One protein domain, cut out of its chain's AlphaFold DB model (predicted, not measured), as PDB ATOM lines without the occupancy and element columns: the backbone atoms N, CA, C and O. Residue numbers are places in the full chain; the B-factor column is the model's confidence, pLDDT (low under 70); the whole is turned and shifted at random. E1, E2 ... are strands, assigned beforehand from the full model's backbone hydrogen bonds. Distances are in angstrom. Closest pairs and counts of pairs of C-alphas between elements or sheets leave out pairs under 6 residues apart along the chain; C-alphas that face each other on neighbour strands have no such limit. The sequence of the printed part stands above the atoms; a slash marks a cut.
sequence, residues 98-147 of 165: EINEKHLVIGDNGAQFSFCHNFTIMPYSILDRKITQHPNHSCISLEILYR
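Overview. This is residues 98 to 147 of the 165 residues of the protein "TssP" of Proteus mirabilis (UniProt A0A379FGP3). A long two-stranded hairpin, E4 and E5, makes a bent arm at one end of an open, elongated model; a small hairpin, E1 and E2, is at the other end, and the short strand E3 lies between them. The arm's tip, residues 133 to 138, sticks out free. The printed part has 50 residues, with no named helix and five named strands, E1 to E5 in order along the chain; each hairpin is an antiparallel sheet of two strands, and the class is all strand. The whole is extended, with a radius of gyration of the C-alphas of 17.0 A and spans of 45 by 26 by 20 A.

Arrangement. E4, residues 124 to 134, and E5, residues 137 to 146, form an antiparallel hairpin, their directions at 165 degrees. N 130 and O 141 are 2.9 A apart and N 139 and O 132 2.8 A, both within hydrogen-bond range. E4 bends by 57 degrees at residue 127. E3, residues 119 to 121, runs on into E4 across a break of 2 residues, at 97 degrees. E3 pairs with no named strand, but its residues 119 to 120 pair antiparallel with residues 98 to 99. E1, residues 104 to 106, and E2, residues 112 to 114, form an antiparallel hairpin at 145 degrees, with N 105 and O 113 within hydrogen-bond range at 2.8 A. E1 and E2 are apart from E3, E4 and E5, and E3 is apart from E4 and E5.

Along the chain. E4 is 28.2 A long from first to last C-alpha, beginning at C-alpha 124 (-6.325, 2.243, -15.105). E5 is 28.6 A long and ends at C-alpha 146 (-4.382, 2.174, -19.220). E3 measures 6.6 A, E2 7.0 A and E1 6.7 A, with C-alpha 104 at (-24.475, 7.091, -2.270).

Size, cuts and confidence. The two C-alphas farthest apart, those of Gly 110 and Pro 135, are 47.0 A apart. The printed part has no cut, and the four links between the named strands are tight. Mean pLDDT of the printed part is 86.6, and no printed residue is under 70.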
ATOM      1  N   GLU A  98     -16.030  11.228 -13.053       87.00
ATOM      2  CA  GLU A  98     -16.052  12.017 -11.820       87.00
ATOM      3  C   GLU A  98     -17.135  11.515 -10.864       87.00
ATOM      4  O   GLU A  98     -18.298  11.359 -11.241       87.00
ATOM      5  N   ILE A  99     -16.748  11.277  -9.612       87.81
ATOM      6  CA  ILE A  99     -17.652  10.927  -8.521       87.81
ATOM      7  C   ILE A  99     -17.653  12.066  -7.511       87.81
ATOM      8  O   ILE A  99     -16.607  12.487  -7.013       87.81
ATOM      9  N   ASN A 100     -18.854  12.534  -7.187       90.44
ATOM     10  CA  ASN A 100     -19.056  13.615  -6.236       90.44
ATOM     11  C   ASN A 100     -19.021  13.119  -4.785       90.44
ATOM     12  O   ASN A 100     -19.480  12.018  -4.455       90.44
ATOM     13  N   GLU A 101     -18.585  14.003  -3.894       81.19
ATOM     14  CA  GLU A 101     -18.851  13.929  -2.469       81.19
ATOM     15  C   GLU A 101     -20.368  13.820  -2.280       81.19
ATOM     16  O   GLU A 101     -21.139  14.549  -2.907       81.19
ATOM     17  N   LYS A 102     -20.811  12.882  -1.438       87.50
ATOM     18  CA  LYS A 102     -22.221  12.472  -1.254       87.50
ATOM     19  C   LYS A 102     -22.788  11.467  -2.259       87.50
ATOM     20  O   LYS A 102     -23.945  11.083  -2.087       87.50
ATOM     21  N   HIS A 103     -22.029  10.989  -3.249       89.56
ATOM     22  CA  HIS A 103     -22.507   9.856  -4.048       89.56
ATOM     23  C   HIS A 103     -22.766   8.654  -3.125       89.56
ATOM     24  O   HIS A 103     -21.888   8.243  -2.362       89.56
ATOM     25  N   LEU A 104     -23.995   8.135  -3.169       89.88
ATOM     26  CA  LEU A 104     -24.475   7.091  -2.270       89.88
ATOM     27  C   LEU A 104     -23.941   5.729  -2.714       89.88
ATOM     28  O   LEU A 104     -24.059   5.361  -3.882       89.88
ATOM     29  N   VAL A 105     -23.393   4.968  -1.775       89.19
ATOM     30  CA  VAL A 105     -23.022   3.567  -1.971       89.19
ATOM     31  C   VAL A 105     -23.749   2.723  -0.939       89.19
ATOM     32  O   VAL A 105     -23.779   3.053   0.247       89.19
ATOM     33  N   ILE A 106     -24.353   1.637  -1.406       89.81
ATOM     34  CA  ILE A 106     -25.074   0.685  -0.568       89.81
ATOM     35  C   ILE A 106     -24.168  -0.530  -0.402       89.81
ATOM     36  O   ILE A 106     -23.794  -1.157  -1.388       89.81
ATOM     37  N   GLY A 107     -23.775  -0.822   0.836       85.31
ATOM     38  CA  GLY A 107     -23.025  -2.034   1.156       85.31
ATOM     39  C   GLY A 107     -23.928  -3.268   1.197       85.31
ATOM     40  O   GLY A 107     -25.146  -3.149   1.316       85.31
ATOM     41  N   ASP A 108     -23.322  -4.452   1.192       83.69
ATOM     42  CA  ASP A 108     -24.017  -5.752   1.132       83.69
ATOM     43  C   ASP A 108     -25.082  -5.942   2.226       83.69
ATOM     44  O   ASP A 108     -26.112  -6.576   2.015       83.69
ATOM     45  N   ASN A 109     -24.870  -5.327   3.393       85.69
ATOM     46  CA  ASN A 109     -25.789  -5.383   4.532       85.69
ATOM     47  C   ASN A 109     -26.905  -4.317   4.475       85.69
ATOM     48  O   ASN A 109     -27.569  -4.069   5.481       85.69
ATOM     49  N   GLY A 110     -27.072  -3.613   3.351       88.06
ATOM     50  CA  GLY A 110     -28.021  -2.501   3.194       88.06
ATOM     51  C   GLY A 110     -27.585  -1.188   3.858       88.06
ATOM     52  O   GLY A 110     -28.332  -0.210   3.847       88.06
ATOM     53  N   ALA A 111     -26.380  -1.143   4.432       88.81
ATOM     54  CA  ALA A 111     -25.821   0.064   5.028       88.81
ATOM     55  C   ALA A 111     -25.485   1.099   3.947       88.81
ATOM     56  O   ALA A 111     -24.895   0.772   2.917       88.81
ATOM     57  N   GLN A 112     -25.846   2.351   4.206       92.31
ATOM     58  CA  GLN A 112     -25.651   3.457   3.280       92.31
ATOM     59  C   GLN A 112     -24.422   4.268   3.677       92.31
ATOM     60  O   GLN A 112     -24.327   4.763   4.799       92.31
ATOM     61  N   PHE A 113     -23.505   4.426   2.733       92.31
ATOM     62  CA  PHE A 113     -22.310   5.244   2.873       92.31
ATOM     63  C   PHE A 113     -22.267   6.287   1.768       92.31
ATOM     64  O   PHE A 113     -22.903   6.143   0.725       92.31
ATOM     65  N   SER A 114     -21.498   7.343   1.988       92.38
ATOM     66  CA  SER A 114     -21.250   8.343   0.966       92.38
ATOM     67  C   SER A 114     -19.792   8.770   0.964       92.38
ATOM     68  O   SER A 114     -19.109   8.708   1.989       92.38
ATOM     69  N   PHE A 115     -19.294   9.167  -0.204       91.50
ATOM     70  CA  PHE A 115     -17.912   9.617  -0.330       91.50
ATOM     71  C   PHE A 115     -17.708  10.986   0.323       91.50
ATOM     72  O   PHE A 115     -18.575  11.861   0.249       91.50
ATOM     73  N   CYS A 116     -16.542  11.167   0.947       88.69
ATOM     74  CA  CYS A 116     -16.195  12.374   1.702       88.69
ATOM     75  C   CYS A 116     -15.503  13.462   0.866       88.69
ATOM     76  O   CYS A 116     -15.202  14.520   1.406       88.69
ATOM     77  N   HIS A 117     -15.186  13.189  -0.401       88.12
ATOM     78  CA  HIS A 117     -14.537  14.128  -1.314       88.12
ATOM     79  C   HIS A 117     -14.858  13.761  -2.763       88.12
ATOM     80  O   HIS A 117     -15.205  12.614  -3.054       88.12
ATOM     81  N   ASN A 118     -14.706  14.733  -3.660       89.25
ATOM     82  CA  ASN A 118     -14.773  14.507  -5.098       89.25
ATOM     83  C   ASN A 118     -13.495  13.812  -5.571       89.25
ATOM     84  O   ASN A 118     -12.392  14.221  -5.197       89.25
ATOM     85  N   PHE A 119     -13.628  12.798  -6.418       87.06
ATOM     86  CA  PHE A 119     -12.487  12.157  -7.066       87.06
ATOM     87  C   PHE A 119     -12.865  11.648  -8.452       87.06
ATOM     88  O   PHE A 119     -14.028  11.376  -8.745       87.06
ATOM     89  N   THR A 120     -11.857  11.496  -9.303       85.25
ATOM     90  CA  THR A 120     -12.027  10.969 -10.655       85.25
ATOM     91  C   THR A 120     -11.487   9.551 -10.712       85.25
ATOM     92  O   THR A 120     -10.317   9.308 -10.405       85.25
ATOM     93  N   ILE A 121     -12.323   8.606 -11.129       83.75
ATOM     94  CA  ILE A 121     -11.890   7.255 -11.460       83.75
ATOM     95  C   ILE A 121     -11.290   7.291 -12.855       83.75
ATOM     96  O   ILE A 121     -11.975   7.546 -13.844       83.75
ATOM     97  N   MET A 122      -9.996   7.016 -12.917       82.38
ATOM     98  CA  MET A 122      -9.280   6.863 -14.173       82.38
ATOM     99  C   MET A 122      -9.378   5.412 -14.666       82.38
ATOM    100  O   MET A 122      -9.403   4.489 -13.843       82.38
ATOM    101  N   PRO A 123      -9.387   5.175 -15.990       84.12
ATOM    102  CA  PRO A 123      -9.485   3.836 -16.567       84.12
ATOM    103  C   PRO A 123      -8.125   3.116 -16.555       84.12
ATOM    104  O   PRO A 123      -7.596   2.692 -17.584       84.12
ATOM    105  N   TYR A 124      -7.528   3.017 -15.368       81.44
ATOM    106  CA  TYR A 124      -6.325   2.243 -15.105       81.44
ATOM    107  C   TYR A 124      -6.695   0.941 -14.402       81.44
ATOM    108  O   TYR A 124      -7.317   0.951 -13.342       81.44
ATOM    109  N   SER A 125      -6.226  -0.175 -14.946       80.69
ATOM    110  CA  SER A 125      -6.288  -1.480 -14.292       80.69
ATOM    111  C   SER A 125      -4.917  -1.851 -13.739       80.69
ATOM    112  O   SER A 125      -3.925  -1.801 -14.472       80.69
ATOM    113  N   ILE A 126      -4.858  -2.260 -12.474       81.50
ATOM    114  CA  ILE A 126      -3.647  -2.845 -11.887       81.50
ATOM    115  C   ILE A 126      -3.562  -4.298 -12.366       81.50
ATOM    116  O   ILE A 126      -4.462  -5.088 -12.089       81.50
ATOM    117  N   LEU A 127      -2.504  -4.633 -13.105       83.81
ATOM    118  CA  LEU A 127      -2.253  -5.984 -13.614       83.81
ATOM    119  C   LEU A 127      -1.483  -6.831 -12.604       83.81
ATOM    120  O   LEU A 127      -1.845  -7.980 -12.363       83.81
ATOM    121  N   ASP A 128      -0.437  -6.261 -12.004       80.56
ATOM    122  CA  ASP A 128       0.420  -6.977 -11.068       80.56
ATOM    123  C   ASP A 128       0.946  -6.058  -9.960       80.56
ATOM    124  O   ASP A 128       1.125  -4.847 -10.136       80.56
ATOM    125  N   ARG A 129       1.198  -6.658  -8.799       85.94
ATOM    126  CA  ARG A 129       1.777  -6.020  -7.618       85.94
ATOM    127  C   ARG A 129       2.810  -6.956  -7.015       85.94
ATOM    128  O   ARG A 129       2.459  -7.947  -6.374       85.94
ATOM    129  N   LYS A 130       4.079  -6.570  -7.112       86.44
ATOM    130  CA  LYS A 130       5.204  -7.303  -6.524       86.44
ATOM    131  C   LYS A 130       5.840  -6.480  -5.419       86.44
ATOM    132  O   LYS A 130       6.082  -5.289  -5.582       86.44
ATOM    133  N   ILE A 131       6.124  -7.132  -4.298       86.38
ATOM    134  CA  ILE A 131       6.930  -6.560  -3.221       86.38
ATOM    135  C   ILE A 131       8.215  -7.373  -3.178       86.38
ATOM    136  O   ILE A 131       8.172  -8.571  -2.898       86.38
ATOM    137  N   THR A 132       9.346  -6.743  -3.474       86.94
ATOM    138  CA  THR A 132      10.661  -7.369  -3.334       86.94
ATOM    139  C   THR A 132      11.369  -6.768  -2.131       86.94
ATOM    140  O   THR A 132      11.470  -5.553  -1.983       86.94
ATOM    141  N   GLN A 133      11.844  -7.628  -1.234       82.50
ATOM    142  CA  GLN A 133      12.677  -7.208  -0.114       82.50
ATOM    143  C   GLN A 133      14.133  -7.450  -0.485       82.50
ATOM    144  O   GLN A 133      14.556  -8.585  -0.697       82.50
ATOM    145  N   HIS A 134      14.892  -6.368  -0.588       87.69
ATOM    146  CA  HIS A 134      16.341  -6.402  -0.681       87.69
ATOM    147  C   HIS A 134      16.941  -6.208   0.720       87.69
ATOM    148  O   HIS A 134      16.286  -5.639   1.593       87.69
ATOM    149  N   PRO A 135      18.203  -6.612   0.951       86.62
ATOM    150  CA  PRO A 135      18.838  -6.504   2.268       86.62
ATOM    151  C   PRO A 135      18.827  -5.088   2.865       86.62
ATOM    152  O   PRO A 135      18.792  -4.939   4.080       86.62
ATOM    153  N   ASN A 136      18.820  -4.057   2.011       91.50
ATOM    154  CA  ASN A 136      18.900  -2.653   2.425       91.50
ATOM    155  C   ASN A 136      17.631  -1.835   2.124       91.50
ATOM    156  O   ASN A 136      17.569  -0.673   2.516       91.50
ATOM    157  N   HIS A 137      16.652  -2.378   1.390       88.62
ATOM    158  CA  HIS A 137      15.428  -1.654   1.029       88.62
ATOM    159  C   HIS A 137      14.310  -2.596   0.576       88.62
ATOM    160  O   HIS A 137      14.561  -3.678   0.054       88.62
ATOM    161  N   SER A 138      13.068  -2.143   0.698       86.50
ATOM    162  CA  SER A 138      11.907  -2.804   0.100       86.50
ATOM    163  C   SER A 138      11.495  -2.046  -1.158       86.50
ATOM    164  O   SER A 138      11.420  -0.820  -1.138       86.50
ATOM    165  N   CYS A 139      11.225  -2.763  -2.245       89.38
ATOM    166  CA  CYS A 139      10.718  -2.206  -3.491       89.38
ATOM    167  C   CYS A 139       9.293  -2.711  -3.738       89.38
ATOM    168  O   CYS A 139       8.997  -3.892  -3.543       89.38
ATOM    169  N   ILE A 140       8.406  -1.807  -4.150       87.75
ATOM    170  CA  ILE A 140       7.045  -2.128  -4.573       87.75
ATOM    171  C   ILE A 140       6.968  -1.827  -6.065       87.75
ATOM    172  O   ILE A 140       7.038  -0.667  -6.468       87.75
ATOM    173  N   SER A 141       6.810  -2.871  -6.869       87.62
ATOM    174  CA  SER A 141       6.626  -2.765  -8.313       87.62
ATOM    175  C   SER A 141       5.152  -2.944  -8.647       87.62
ATOM    176  O   SER A 141       4.532  -3.934  -8.247       87.62
ATOM    177  N   LEU A 142       4.599  -1.981  -9.381       86.81
ATOM    178  CA  LEU A 142       3.220  -1.989  -9.859       86.81
ATOM    179  C   LEU A 142       3.210  -2.011 -11.383       86.81
ATOM    180  O   LEU A 142       3.807  -1.144 -12.018       86.81
ATOM    181  N   GLU A 143       2.499  -2.976 -11.954       87.12
ATOM    182  CA  GLU A 143       2.220  -3.024 -13.386       87.12
ATOM    183  C   GLU A 143       0.801  -2.498 -13.601       87.12
ATOM    184  O   GLU A 143      -0.173  -3.085 -13.128       87.12
ATOM    185  N   ILE A 144       0.686  -1.349 -14.268       85.00
ATOM    186  CA  ILE A 144      -0.581  -0.647 -14.480       85.00
ATOM    187  C   ILE A 144      -0.810  -0.522 -15.983       85.00
ATOM    188  O   ILE A 144       0.066  -0.062 -16.711       85.00
ATOM    189  N   LEU A 145      -1.998  -0.912 -16.436       84.06
ATOM    190  CA  LEU A 145      -2.429  -0.776 -17.822       84.06
ATOM    191  C   LEU A 145      -3.523   0.282 -17.920       84.06
ATOM    192  O   LEU A 145      -4.535   0.195 -17.224       84.06
ATOM    193  N   TYR A 146      -3.330   1.251 -18.810       83.38
ATOM    194  CA  TYR A 146      -4.382   2.174 -19.220       83.38
ATOM    195  C   TYR A 146      -5.293   1.493 -20.244       83.38
ATOM    196  O   TYR A 146      -4.798   0.940 -21.224       83.38
ATOM    197  N   ARG A 147      -6.607   1.512 -20.005       78.56
ATOM    198  CA  ARG A 147      -7.620   0.895 -20.878       78.56
ATOM    199  C   ARG A 147      -8.618   1.899 -21.469       78.56
ATOM    200  O   ARG A 147      -9.626   1.473 -22.016       78.56
TER     201      ARG A 147